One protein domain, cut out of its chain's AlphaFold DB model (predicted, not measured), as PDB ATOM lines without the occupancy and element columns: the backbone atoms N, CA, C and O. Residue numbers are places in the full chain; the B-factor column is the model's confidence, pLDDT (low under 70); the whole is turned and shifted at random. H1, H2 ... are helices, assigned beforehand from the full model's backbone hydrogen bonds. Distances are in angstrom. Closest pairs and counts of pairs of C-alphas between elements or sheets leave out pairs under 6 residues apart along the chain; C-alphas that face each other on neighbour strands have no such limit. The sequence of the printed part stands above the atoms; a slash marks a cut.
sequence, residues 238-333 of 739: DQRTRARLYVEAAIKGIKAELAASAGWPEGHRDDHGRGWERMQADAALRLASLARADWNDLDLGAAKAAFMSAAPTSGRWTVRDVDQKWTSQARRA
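What this domain is: This is residues 238 to 333 of the 739 residues of the protein "Prim-Pol domain-containing protein" of Microlunatus parietis (UniProt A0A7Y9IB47). H1, H2 and H3 form an up-and-down bundle, each running against the one before, and H4 crosses H2 and H3 on the side away from H1. The printed part has 96 residues with four named helices, H1 to H4 in order along the chain, which hold 64 of them; its class is all helix, and it is compact, with a radius of gyration of the C-alphas of 13.6 A and spans of 45 by 25 by 19 A.

How they stand to each other: Start at H1, residues 238 to 263; it forms a hairpin with H2, residues 276 to 290, closest C-alphas Ile 254 and Ala 283, 6.1 A. H3, residues 300 to 310, touches H2, closest C-alphas Leu 287 and Ala 303, 5.6 A. H4, residues 319 to 330, touches H2 at a steep tilt of 48 degrees, closest C-alphas Leu 285 and Gln 329, 5.0 A; H4 and H1 are apart. Every O i to N i+4 pair is within hydrogen-bond range in H2, H3 and H4, and 20 of 22 in H1.

Where its parts are: Find C-alpha 238 at (43.880, -30.262, -3.861), where H1 begins its 39.0 A; H2 measures 21.6 A. H4 ends at C-alpha 330, (27.182, -38.827, -26.170).

The domain as a whole: The printed part has no cut; residues 264 to 275 make a long link, with 271 to 273 under pLDDT 70.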
ATOM      1  N   ASP A 238      44.175 -28.936  -4.412       69.75
ATOM      2  CA  ASP A 238      43.880 -30.262  -3.861       69.75
ATOM      3  C   ASP A 238      42.628 -30.870  -4.515       69.75
ATOM      4  O   ASP A 238      42.683 -31.978  -5.041       69.75
ATOM      5  N   GLN A 239      41.533 -30.109  -4.615       70.25
ATOM      6  CA  GLN A 239      40.300 -30.560  -5.274       70.25
ATOM      7  C   GLN A 239      40.517 -30.898  -6.756       70.25
ATOM      8  O   GLN A 239      40.040 -31.933  -7.212       70.25
ATOM      9  N   ARG A 240      41.297 -30.103  -7.503       73.31
ATOM     10  CA  ARG A 240      41.670 -30.432  -8.895       73.31
ATOM     11  C   ARG A 240      42.462 -31.734  -8.989       73.31
ATOM     12  O   ARG A 240      42.234 -32.530  -9.895       73.31
ATOM     13  N   THR A 241      43.378 -31.964  -8.052       71.31
ATOM     14  CA  THR A 241      44.181 -33.194  -8.005       71.31
ATOM     15  C   THR A 241      43.297 -34.410  -7.722       71.31
ATOM     16  O   THR A 241      43.379 -35.409  -8.432       71.31
ATOM     17  N   ARG A 242      42.385 -34.309  -6.749       71.38
ATOM     18  CA  ARG A 242      41.430 -35.377  -6.416       71.38
ATOM     19  C   ARG A 242      40.427 -35.645  -7.542       71.38
ATOM     20  O   ARG A 242      40.144 -36.803  -7.827       71.38
ATOM     21  N   ALA A 243      39.941 -34.601  -8.216       73.56
ATOM     22  CA  ALA A 243      39.060 -34.726  -9.377       73.56
ATOM     23  C   ALA A 243      39.743 -35.468 -10.535       73.56
ATOM     24  O   ALA A 243      39.148 -36.375 -11.114       73.56
ATOM     25  N   ARG A 244      41.013 -35.151 -10.830       76.31
ATOM     26  CA  ARG A 244      41.805 -35.875 -11.839       76.31
ATOM     27  C   ARG A 244      41.974 -37.351 -11.484       76.31
ATOM     28  O   ARG A 244      41.676 -38.202 -12.314       76.31
ATOM     29  N   LEU A 245      42.356 -37.656 -10.243       72.31
ATOM     30  CA  LEU A 245      42.500 -39.041  -9.774       72.31
ATOM     31  C   LEU A 245      41.178 -39.821  -9.836       72.31
ATOM     32  O   LEU A 245      41.171 -40.994 -10.205       72.31
ATOM     33  N   TYR A 246      40.057 -39.171  -9.516       77.81
ATOM     34  CA  TYR A 246      38.727 -39.762  -9.644       77.81
ATOM     35  C   TYR A 246      38.381 -40.082 -11.104       77.81
ATOM     36  O   TYR A 246      37.954 -41.196 -11.399       77.81
ATOM     37  N   VAL A 247      38.598 -39.139 -12.027       77.69
ATOM     38  CA  VAL A 247      38.316 -39.336 -13.458       77.69
ATOM     39  C   VAL A 247      39.208 -40.423 -14.053       77.69
ATOM     40  O   VAL A 247      38.713 -41.293 -14.769       77.69
ATOM     41  N   GLU A 248      40.497 -40.448 -13.713       76.50
ATOM     42  CA  GLU A 248      41.417 -41.510 -14.130       76.50
ATOM     43  C   GLU A 248      40.971 -42.888 -13.622       76.50
ATOM     44  O   GLU A 248      40.955 -43.860 -14.385       76.50
ATOM     45  N   ALA A 249      40.548 -42.980 -12.357       70.38
ATOM     46  CA  ALA A 249      40.021 -44.214 -11.781       70.38
ATOM     47  C   ALA A 249      38.702 -44.644 -12.443       70.38
ATOM     48  O   ALA A 249      38.535 -45.822 -12.760       70.38
ATOM     49  N   ALA A 250      37.798 -43.700 -12.717       76.12
ATOM     50  CA  ALA A 250      36.529 -43.960 -13.389       76.12
ATOM     51  C   ALA A 250      36.737 -44.461 -14.827       76.12
ATOM     52  O   ALA A 250      36.146 -45.469 -15.217       76.12
ATOM     53  N   ILE A 251      37.628 -43.827 -15.600       77.94
ATOM     54  CA  ILE A 251      37.998 -44.285 -16.946       77.94
ATOM     55  C   ILE A 251      38.598 -45.690 -16.871       77.94
ATOM     56  O   ILE A 251      38.207 -46.570 -17.639       77.94
ATOM     57  N   LYS A 252      39.519 -45.936 -15.933       77.06
ATOM     58  CA  LYS A 252      40.135 -47.254 -15.742       77.06
ATOM     59  C   LYS A 252      39.095 -48.331 -15.415       77.06
ATOM     60  O   LYS A 252      39.152 -49.407 -16.010       77.06
ATOM     61  N   GLY A 253      38.145 -48.041 -14.524       70.31
ATOM     62  CA  GLY A 253      37.054 -48.947 -14.160       70.31
ATOM     63  C   GLY A 253      36.146 -49.272 -15.345       70.31
ATOM     64  O   GLY A 253      35.940 -50.440 -15.658       70.31
ATOM     65  N   ILE A 254      35.705 -48.250 -16.085       82.06
ATOM     66  CA  ILE A 254      34.848 -48.428 -17.267       82.06
ATOM     67  C   ILE A 254      35.564 -49.240 -18.357       82.06
ATOM     68  O   ILE A 254      34.965 -50.125 -18.968       82.06
ATOM     69  N   LYS A 255      36.862 -48.999 -18.587       82.88
ATOM     70  CA  LYS A 255      37.651 -49.804 -19.535       82.88
ATOM     71  C   LYS A 255      37.777 -51.261 -19.088       82.88
ATOM     72  O   LYS A 255      37.746 -52.147 -19.938       82.88
ATOM     73  N   ALA A 256      37.914 -51.516 -17.787       77.81
ATOM     74  CA  ALA A 256      37.976 -52.871 -17.246       77.81
ATOM     75  C   ALA A 256      36.632 -53.609 -17.380       77.81
ATOM     76  O   ALA A 256      36.634 -54.767 -17.788       77.81
ATOM     77  N   GLU A 257      35.502 -52.938 -17.117       82.75
ATOM     78  CA  GLU A 257      34.149 -53.481 -17.339       82.75
ATOM     79  C   GLU A 257      33.952 -53.882 -18.812       82.75
ATOM     80  O   GLU A 257      33.578 -55.017 -19.117       82.75
ATOM     81  N   LEU A 258      34.291 -52.980 -19.740       86.06
ATOM     82  CA  LEU A 258      34.204 -53.242 -21.177       86.06
ATOM     83  C   LEU A 258      35.100 -54.412 -21.607       86.06
ATOM     84  O   LEU A 258      34.637 -55.302 -22.320       86.06
ATOM     85  N   ALA A 259      36.346 -54.454 -21.134       83.69
ATOM     86  CA  ALA A 259      37.279 -55.533 -21.451       83.69
ATOM     87  C   ALA A 259      36.815 -56.890 -20.895       83.69
ATOM     88  O   ALA A 259      36.918 -57.901 -21.588       83.69
ATOM     89  N   ALA A 260      36.260 -56.921 -19.680       81.06
ATOM     90  CA  ALA A 260      35.711 -58.139 -19.085       81.06
ATOM     91  C   ALA A 260      34.537 -58.701 -19.905       81.06
ATOM     92  O   ALA A 260      34.395 -59.918 -20.032       81.06
ATOM     93  N   SER A 261      33.744 -57.823 -20.532       84.44
ATOM     94  CA  SER A 261      32.618 -58.225 -21.381       84.44
ATOM     95  C   SER A 261      33.017 -58.877 -22.711       84.44
ATOM     96  O   SER A 261      32.176 -59.478 -23.375       84.44
ATOM     97  N   ALA A 262      34.294 -58.813 -23.107       83.06
ATOM     98  CA  ALA A 262      34.784 -59.436 -24.338       83.06
ATOM     99  C   ALA A 262      34.714 -60.975 -24.307       83.06
ATOM    100  O   ALA A 262      34.580 -61.604 -25.353       83.06
ATOM    101  N   GLY A 263      34.818 -61.576 -23.115       76.62
ATOM    102  CA  GLY A 263      34.803 -63.030 -22.917       76.62
ATOM    103  C   GLY A 263      33.423 -63.619 -22.619       76.62
ATOM    104  O   GLY A 263      33.327 -64.799 -22.285       76.62
ATOM    105  N   TRP A 264      32.362 -62.812 -22.672       81.81
ATOM    106  CA  TRP A 264      31.016 -63.248 -22.315       81.81
ATOM    107  C   TRP A 264      30.421 -64.196 -23.369       81.81
ATOM    108  O   TRP A 264      30.445 -63.871 -24.559       81.81
ATOM    109  N   PRO A 265      29.846 -65.347 -22.965       75.06
ATOM    110  CA  PRO A 265      29.059 -66.184 -23.864       75.06
ATOM    111  C   PRO A 265      27.851 -65.428 -24.432       75.06
ATOM    112  O   PRO A 265      27.311 -64.520 -23.795       75.06
ATOM    113  N   GLU A 266      27.380 -65.832 -25.611       72.62
ATOM    114  CA  GLU A 266      26.177 -65.252 -26.212       72.62
ATOM    115  C   GLU A 266      24.970 -65.410 -25.268       72.62
ATOM    116  O   GLU A 266      24.702 -66.491 -24.747       72.62
ATOM    117  N   GLY A 267      24.268 -64.304 -24.999       71.56
ATOM    118  CA  GLY A 267      23.141 -64.261 -24.058       71.56
ATOM    119  C   GLY A 267      23.509 -64.044 -22.583       71.56
ATOM    120  O   GLY A 267      22.603 -63.860 -21.770       71.56
ATOM    121  N   HIS A 268      24.798 -64.004 -22.226       75.62
ATOM    122  CA  HIS A 268      25.235 -63.687 -20.863       75.62
ATOM    123  C   HIS A 268      24.860 -62.250 -20.462       75.62
ATOM    124  O   HIS A 268      24.880 -61.318 -21.274       75.62
ATOM    125  N   ARG A 269      24.512 -62.081 -19.184       80.44
ATOM    126  CA  ARG A 269      24.185 -60.804 -18.545       80.44
ATOM    127  C   ARG A 269      24.935 -60.730 -17.219       80.44
ATOM    128  O   ARG A 269      25.061 -61.758 -16.560       80.44
ATOM    129  N   ASP A 270      25.401 -59.540 -16.854       75.62
ATOM    130  CA  ASP A 270      25.968 -59.307 -15.521       75.62
ATOM    131  C   ASP A 270      24.897 -59.367 -14.416       75.62
ATOM    132  O   ASP A 270      23.699 -59.500 -14.691       75.62
ATOM    133  N   ASP A 271      25.328 -59.226 -13.162       66.25
ATOM    134  CA  ASP A 271      24.460 -59.216 -11.975       66.25
ATOM    135  C   ASP A 271      23.412 -58.082 -12.002       66.25
ATOM    136  O   ASP A 271      22.390 -58.147 -11.318       66.25
ATOM    137  N   HIS A 272      23.612 -57.067 -12.852       60.66
ATOM    138  CA  HIS A 272      22.681 -55.961 -13.104       60.66
ATOM    139  C   HIS A 272      21.751 -56.216 -14.307       60.66
ATOM    140  O   HIS A 272      21.022 -55.320 -14.746       60.66
ATOM    141  N   GLY A 273      21.774 -57.421 -14.883       68.69
ATOM    142  CA  GLY A 273      20.957 -57.818 -16.028       68.69
ATOM    143  C   GLY A 273      21.363 -57.158 -17.354       68.69
ATOM    144  O   GLY A 273      20.611 -57.231 -18.341       68.69
ATOM    145  N   ARG A 274      22.527 -56.501 -17.418       76.88
ATOM    146  CA  ARG A 274      23.045 -55.859 -18.630       76.88
ATOM    147  C   ARG A 274      23.723 -56.911 -19.500       76.88
ATOM    148  O   ARG A 274      24.697 -57.542 -19.109       76.88
ATOM    149  N   GLY A 275      23.191 -57.088 -20.706       76.25
ATOM    150  CA  GLY A 275      23.879 -57.817 -21.769       76.25
ATOM    151  C   GLY A 275      24.921 -56.938 -22.460       76.25
ATOM    152  O   GLY A 275      24.977 -55.724 -22.246       76.25
ATOM    153  N   TRP A 276      25.695 -57.558 -23.343       75.75
ATOM    154  CA  TRP A 276      26.843 -56.966 -24.036       75.75
ATOM    155  C   TRP A 276      26.585 -55.571 -24.644       75.75
ATOM    156  O   TRP A 276      27.331 -54.624 -24.396       75.75
ATOM    157  N   GLU A 277      25.469 -55.394 -25.354       80.94
ATOM    158  CA  GLU A 277      25.111 -54.109 -25.971       80.94
ATOM    159  C   GLU A 277      24.714 -53.033 -24.941       80.94
ATOM    160  O   GLU A 277      25.059 -51.857 -25.085       80.94
ATOM    161  N   ARG A 278      24.001 -53.425 -23.876       80.62
ATOM    162  CA  ARG A 278      23.553 -52.503 -22.820       80.62
ATOM    163  C   ARG A 278      24.728 -52.017 -21.974       80.62
ATOM    164  O   ARG A 278      24.729 -50.856 -21.579       80.62
ATOM    165  N   MET A 279      25.726 -52.869 -21.748       84.75
ATOM    166  CA  MET A 279      26.963 -52.494 -21.063       84.75
ATOM    167  C   MET A 279      27.767 -51.462 -21.864       84.75
ATOM    168  O   MET A 279      28.192 -50.454 -21.305       84.75
ATOM    169  N   GLN A 280      27.908 -51.644 -23.183       89.12
ATOM    170  CA  GLN A 280      28.572 -50.645 -24.030       89.12
ATOM    171  C   GLN A 280      27.807 -49.312 -24.076       89.12
ATOM    172  O   GLN A 280      28.422 -48.247 -24.059       89.12
ATOM    173  N   ALA A 281      26.470 -49.349 -24.094       81.44
ATOM    174  CA  ALA A 281      25.654 -48.136 -24.039       81.44
ATOM    175  C   ALA A 281      25.845 -47.362 -22.719       81.44
ATOM    176  O   ALA A 281      26.014 -46.144 -22.738       81.44
ATOM    177  N   ASP A 282      25.852 -48.071 -21.591       82.31
ATOM    178  CA  ASP A 282      26.053 -47.486 -20.263       82.31
ATOM    179  C   ASP A 282      27.460 -46.885 -20.105       82.31
ATOM    180  O   ASP A 282      27.614 -45.741 -19.677       82.31
ATOM    181  N   ALA A 283      28.491 -47.605 -20.556       84.19
ATOM    182  CA  ALA A 283      29.871 -47.127 -20.553       84.19
ATOM    183  C   ALA A 283      30.057 -45.850 -21.394       84.19
ATOM    184  O   ALA A 283      30.711 -44.905 -20.944       84.19
ATOM    185  N   ALA A 284      29.454 -45.790 -22.589       87.12
ATOM    186  CA  ALA A 284      29.497 -44.603 -23.441       87.12
ATOM    187  C   ALA A 284      28.793 -43.401 -22.791       87.12
ATOM    188  O   ALA A 284      29.310 -42.285 -22.837       87.12
ATOM    189  N   LEU A 285      27.641 -43.622 -22.148       80.56
ATOM    190  CA  LEU A 285      26.898 -42.572 -21.452       80.56
ATOM    191  C   LEU A 285      27.685 -42.026 -20.251       80.56
ATOM    192  O   LEU A 285      27.783 -40.809 -20.092       80.56
ATOM    193  N   ARG A 286      28.291 -42.903 -19.440       87.00
ATOM    194  CA  ARG A 286      29.103 -42.527 -18.267       87.00
ATOM    195  C   ARG A 286      30.346 -41.726 -18.663       87.00
ATOM    196  O   ARG A 286      30.590 -40.668 -18.088       87.00
ATOM    197  N   LEU A 287      31.088 -42.177 -19.678       83.81
ATOM    198  CA  LEU A 287      32.267 -41.465 -20.189       83.81
ATOM    199  C   LEU A 287      31.902 -40.104 -20.797       83.81
ATOM    200  O   LEU A 287      32.573 -39.113 -20.521       83.81
ATOM    201  N   ALA A 288      30.820 -40.030 -21.574       79.81
ATOM    202  CA  ALA A 288      30.363 -38.767 -22.143       79.81
ATOM    203  C   ALA A 288      29.813 -37.795 -21.085       79.81
ATOM    204  O   ALA A 288      29.932 -36.587 -21.261       79.81
ATOM    205  N   SER A 289      29.243 -38.297 -19.986       75.25
ATOM    206  CA  SER A 289      28.760 -37.457 -18.879       75.25
ATOM    207  C   SER A 289      29.917 -36.865 -18.069       75.25
ATOM    208  O   SER A 289      29.879 -35.690 -17.709       75.25
ATOM    209  N   LEU A 290      30.985 -37.644 -17.840       79.06
ATOM    210  CA  LEU A 290      32.233 -37.149 -17.243       79.06
ATOM    211  C   LEU A 290      32.892 -36.082 -18.125       79.06
ATOM    212  O   LEU A 290      33.317 -35.055 -17.614       79.06
ATOM    213  N   ALA A 291      32.907 -36.293 -19.442       82.38
ATOM    214  CA  ALA A 291      33.494 -35.353 -20.394       82.38
ATOM    215  C   ALA A 291      32.712 -34.038 -20.574       82.38
ATOM    216  O   ALA A 291      33.193 -33.098 -21.199       82.38
ATOM    217  N   ARG A 292      31.465 -33.995 -20.096       79.00
ATOM    218  CA  ARG A 292      30.610 -32.799 -20.114       79.00
ATOM    219  C   ARG A 292      30.629 -32.037 -18.794       79.00
ATOM    220  O   ARG A 292      30.035 -30.970 -18.724       79.00
ATOM    221  N   ALA A 293      31.243 -32.599 -17.759       79.94
ATOM    222  CA  ALA A 293      31.297 -31.984 -16.449       79.94
ATOM    223  C   ALA A 293      32.363 -30.883 -16.388       79.94
ATOM    224  O   ALA A 293      33.523 -31.108 -16.717       79.94
ATOM    225  N   ASP A 294      31.968 -29.720 -15.885       80.38
ATOM    226  CA  ASP A 294      32.783 -28.506 -15.769       80.38
ATOM    227  C   ASP A 294      33.854 -28.549 -14.658       80.38
ATOM    228  O   ASP A 294      34.709 -27.666 -14.570       80.38
ATOM    229  N   TRP A 295      33.827 -29.577 -13.806       79.88
ATOM    230  CA  TRP A 295      34.752 -29.768 -12.684       79.88
ATOM    231  C   TRP A 295      35.977 -30.641 -13.017       79.88
ATOM    232  O   TRP A 295      36.800 -30.895 -12.132       79.88
ATOM    233  N   ASN A 296      36.127 -31.114 -14.260       83.25
ATOM    234  CA  ASN A 296      37.292 -31.889 -14.696       83.25
ATOM    235  C   ASN A 296      37.753 -31.541 -16.126       83.25
ATOM    236  O   ASN A 296      37.053 -30.861 -16.862       83.25
ATOM    237  N   ASP A 297      38.944 -32.019 -16.498       81.12
ATOM    238  CA  ASP A 297      39.612 -31.677 -17.765       81.12
ATOM    239  C   ASP A 297      39.375 -32.718 -18.892       81.12
ATOM    240  O   ASP A 297      40.033 -32.658 -19.931       81.12
ATOM    241  N   LEU A 298      38.510 -33.725 -18.697       83.44
ATOM    242  CA  LEU A 298      38.235 -34.741 -19.719       83.44
ATOM    243  C   LEU A 298      37.361 -34.146 -20.823       83.44
ATOM    244  O   LEU A 298      36.243 -33.723 -20.559       83.44
ATOM    245  N   ASP A 299      37.818 -34.188 -22.073       86.00
ATOM    246  CA  ASP A 299      36.992 -33.803 -23.218       86.00
ATOM    247  C   ASP A 299      36.302 -35.011 -23.885       86.00
ATOM    248  O   ASP A 299      36.629 -36.185 -23.659       86.00
ATOM    249  N   LEU A 300      35.310 -34.722 -24.735       79.19
ATOM    250  CA  LEU A 300      34.544 -35.750 -25.448       79.19
ATOM    251  C   LEU A 300      35.406 -36.578 -26.413       79.19
ATOM    252  O   LEU A 300      35.071 -37.733 -26.675       79.19
ATOM    253  N   GLY A 301      36.496 -36.023 -26.943       78.00
ATOM    254  CA  GLY A 301      37.424 -36.727 -27.824       78.00
ATOM    255  C   GLY A 301      38.241 -37.774 -27.067       78.00
ATOM    256  O   GLY A 301      38.287 -38.936 -27.476       78.00
ATOM    257  N   ALA A 302      38.814 -37.397 -25.928       80.19
ATOM    258  CA  ALA A 302      39.548 -38.275 -25.028       80.19
ATOM    259  C   ALA A 302      38.641 -39.372 -24.447       80.19
ATOM    260  O   ALA A 302      39.013 -40.549 -24.428       80.19
ATOM    261  N   ALA A 303      37.414 -39.019 -24.057       85.25
ATOM    262  CA  ALA A 303      36.420 -39.982 -23.592       85.25
ATOM    263  C   ALA A 303      35.996 -40.964 -24.701       85.25
ATOM    264  O   ALA A 303      35.918 -42.173 -24.455       85.25
ATOM    265  N   LYS A 304      35.813 -40.477 -25.939       90.38
ATOM    266  CA  LYS A 304      35.548 -41.322 -27.111       90.38
ATOM    267  C   LYS A 304      36.703 -42.284 -27.363       90.38
ATOM    268  O   LYS A 304      36.473 -43.474 -27.546       90.38
ATOM    269  N   ALA A 305      37.941 -41.797 -27.349       85.94
ATOM    270  CA  ALA A 305      39.123 -42.628 -27.558       85.94
ATOM    271  C   ALA A 305      39.234 -43.733 -26.493       85.94
ATOM    272  O   ALA A 305      39.476 -44.896 -26.824       85.94
ATOM    273  N   ALA A 306      38.979 -43.398 -25.223       82.44
ATOM    274  CA  ALA A 306      38.962 -44.370 -24.137       82.44
ATOM    275  C   ALA A 306      37.890 -45.452 -24.355       82.44
ATOM    276  O   ALA A 306      38.209 -46.637 -24.238       82.44
ATOM    277  N   PHE A 307      36.672 -45.063 -24.743       92.56
ATOM    278  CA  PHE A 307      35.577 -45.982 -25.060       92.56
ATOM    279  C   PHE A 307      35.915 -46.905 -26.238       92.56
ATOM    280  O   PHE A 307      35.881 -48.127 -26.096       92.56
ATOM    281  N   MET A 308      36.317 -46.332 -27.377       90.00
ATOM    282  CA  MET A 308      36.634 -47.079 -28.600       90.00
ATOM    283  C   MET A 308      37.785 -48.074 -28.395       90.00
ATOM    284  O   MET A 308      37.778 -49.144 -28.992       90.00
ATOM    285  N   SER A 309      38.756 -47.746 -27.532       89.06
ATOM    286  CA  SER A 309      39.890 -48.628 -27.219       89.06
ATOM    287  C   SER A 309      39.528 -49.866 -26.392       89.06
ATOM    288  O   SER A 309      40.281 -50.836 -26.395       89.06
ATOM    289  N   ALA A 310      38.422 -49.818 -25.646       86.56
ATOM    290  CA  ALA A 310      38.059 -50.842 -24.667       86.56
ATOM    291  C   ALA A 310      36.790 -51.612 -25.042       86.56
ATOM    292  O   ALA A 310      36.605 -52.733 -24.571       86.56
ATOM    293  N   ALA A 311      35.923 -51.030 -25.873       90.06
ATOM    294  CA  ALA A 311      34.678 -51.651 -26.291       90.06
ATOM    295  C   ALA A 311      34.945 -52.878 -27.189       90.06
ATOM    296  O   ALA A 311      35.557 -52.747 -28.253       90.06
ATOM    297  N   PRO A 312      34.492 -54.078 -26.787       85.38
ATOM    298  CA  PRO A 312      34.723 -55.286 -27.563       85.38
ATOM    299  C   PRO A 312      33.888 -55.317 -28.847       85.38
ATOM    300  O   PRO A 312      32.789 -54.765 -28.931       85.38
ATOM    301  N   THR A 313      34.409 -56.027 -29.845       86.12
ATOM    302  CA  THR A 313      33.765 -56.263 -31.144       86.12
ATOM    303  C   THR A 313      33.608 -57.763 -31.392       86.12
ATOM    304  O   THR A 313      34.234 -58.586 -30.725       86.12
ATOM    305  N   SER A 314      32.748 -58.133 -32.338       78.81
ATOM    306  CA  SER A 314      32.531 -59.516 -32.772       78.81
ATOM    307  C   SER A 314      32.312 -59.572 -34.285       78.81
ATOM    308  O   SER A 314      32.230 -58.542 -34.953       78.81
ATOM    309  N   GLY A 315      32.165 -60.774 -34.852       69.81
ATOM    310  CA  GLY A 315      31.924 -60.937 -36.293       69.81
ATOM    311  C   GLY A 315      30.655 -60.243 -36.815       69.81
ATOM    312  O   GLY A 315      30.585 -59.941 -38.002       69.81
ATOM    313  N   ARG A 316      29.664 -59.970 -35.951       73.31
ATOM    314  CA  ARG A 316      28.421 -59.251 -36.298       73.31
ATOM    315  C   ARG A 316      28.324 -57.847 -35.685       73.31
ATOM    316  O   ARG A 316      27.380 -57.136 -36.006       73.31
ATOM    317  N   TRP A 317      29.262 -57.459 -34.820       80.56
ATOM    318  CA  TRP A 317      29.273 -56.175 -34.112       80.56
ATOM    319  C   TRP A 317      30.625 -55.501 -34.295       80.56
ATOM    320  O   TRP A 317      31.630 -55.875 -33.690       80.56
ATOM    321  N   THR A 318      30.652 -54.538 -35.201       85.00
ATOM    322  CA  THR A 318      31.866 -53.954 -35.757       85.00
ATOM    323  C   THR A 318      32.267 -52.673 -35.031       85.00
ATOM    324  O   THR A 318      31.499 -52.084 -34.274       85.00
ATOM    325  N   VAL A 319      33.468 -52.169 -35.328       79.00
ATOM    326  CA  VAL A 319      33.936 -50.855 -34.848       79.00
ATOM    327  C   VAL A 319      32.963 -49.729 -35.229       79.00
ATOM    328  O   VAL A 319      32.808 -48.766 -34.481       79.00
ATOM    329  N   ARG A 320      32.254 -49.858 -36.361       77.44
ATOM    330  CA  ARG A 320      31.217 -48.906 -36.777       77.44
ATOM    331  C   ARG A 320      30.019 -48.917 -35.827       77.44
ATOM    332  O   ARG A 320      29.488 -47.853 -35.527       77.44
ATOM    333  N   ASP A 321      29.614 -50.085 -35.342       80.31
ATOM    334  CA  ASP A 321      28.485 -50.225 -34.417       80.31
ATOM    335  C   ASP A 321      28.838 -49.653 -33.036       80.31
ATOM    336  O   ASP A 321      28.032 -48.951 -32.422       80.31
ATOM    337  N   VAL A 322      30.087 -49.848 -32.600       84.19
ATOM    338  CA  VAL A 322      30.653 -49.208 -31.402       84.19
ATOM    339  C   VAL A 322      30.659 -47.677 -31.544       84.19
ATOM    340  O   VAL A 322      30.179 -46.972 -30.655       84.19
ATOM    341  N   ASP A 323      31.118 -47.139 -32.678       83.19
ATOM    342  CA  ASP A 323      31.142 -45.691 -32.941       83.19
ATOM    343  C   ASP A 323      29.732 -45.072 -33.007       83.19
ATOM    344  O   ASP A 323      29.472 -43.991 -32.463       83.19
ATOM    345  N   GLN A 324      28.778 -45.782 -33.612       80.31
ATOM    346  CA  GLN A 324      27.370 -45.386 -33.615       80.31
ATOM    347  C   GLN A 324      26.780 -45.410 -32.203       80.31
ATOM    348  O   GLN A 324      26.018 -44.506 -31.839       80.31
ATOM    349  N   LYS A 325      27.161 -46.395 -31.380       85.56
ATOM    350  CA  LYS A 325      26.741 -46.469 -29.978       85.56
ATOM    351  C   LYS A 325      27.271 -45.284 -29.177       85.56
ATOM    352  O   LYS A 325      26.480 -44.639 -28.488       85.56
ATOM    353  N   TRP A 326      28.550 -44.938 -29.339       89.44
ATOM    354  CA  TRP A 326      29.131 -43.727 -28.758       89.44
ATOM    355  C   TRP A 326      28.353 -42.479 -29.177       89.44
ATOM    356  O   TRP A 326      27.888 -41.716 -28.334       89.44
ATOM    357  N   THR A 327      28.152 -42.301 -30.482       80.44
ATOM    358  CA  THR A 327      27.487 -41.117 -31.042       80.44
ATOM    359  C   THR A 327      26.062 -40.955 -30.513       80.44
ATOM    360  O   THR A 327      25.626 -39.843 -30.213       80.44
ATOM    361  N   SER A 328      25.336 -42.064 -30.354       75.75
ATOM    362  CA  SER A 328      23.992 -42.072 -29.778       75.75
ATOM    363  C   SER A 328      23.986 -41.654 -28.303       75.75
ATOM    364  O   SER A 328      23.171 -40.820 -27.908       75.75
ATOM    365  N   GLN A 329      24.900 -42.191 -27.486       85.56
ATOM    366  CA  GLN A 329      24.913 -41.939 -26.040       85.56
ATOM    367  C   GLN A 329      25.535 -40.586 -25.678       85.56
ATOM    368  O   GLN A 329      25.012 -39.893 -24.810       85.56
ATOM    369  N   ALA A 330      26.561 -40.133 -26.397       76.62
ATOM    370  CA  ALA A 330      27.182 -38.827 -26.170       76.62
ATOM    371  C   ALA A 330      26.230 -37.644 -26.432       76.62
ATOM    372  O   ALA A 330      26.378 -36.582 -25.823       76.62
ATOM    373  N   ARG A 331      25.222 -37.825 -27.302       74.31
ATOM    374  CA  ARG A 331      24.128 -36.858 -27.514       74.31
ATOM    375  C   ARG A 331      23.130 -36.806 -26.357       74.31
ATOM    376  O   ARG A 331      22.463 -35.793 -26.191       74.31
ATOM    377  N   ARG A 332      23.006 -37.896 -25.597       69.38
ATOM    378  CA  ARG A 332      22.062 -38.054 -24.479       69.38
ATOM    379  C   ARG A 332      22.692 -37.767 -23.116       69.38
ATOM    380  O   ARG A 332      21.964 -37.628 -22.142       69.38
ATOM    381  N   ALA A 333      24.021 -37.728 -23.051       73.38
ATOM    382  CA  ALA A 333      24.772 -37.476 -21.832       73.38
ATOM    383  C   ALA A 333      24.543 -36.051 -21.311       73.38
ATOM    384  O   ALA A 333      24.647 -35.081 -22.063       73.38
TER     385      ALA A 333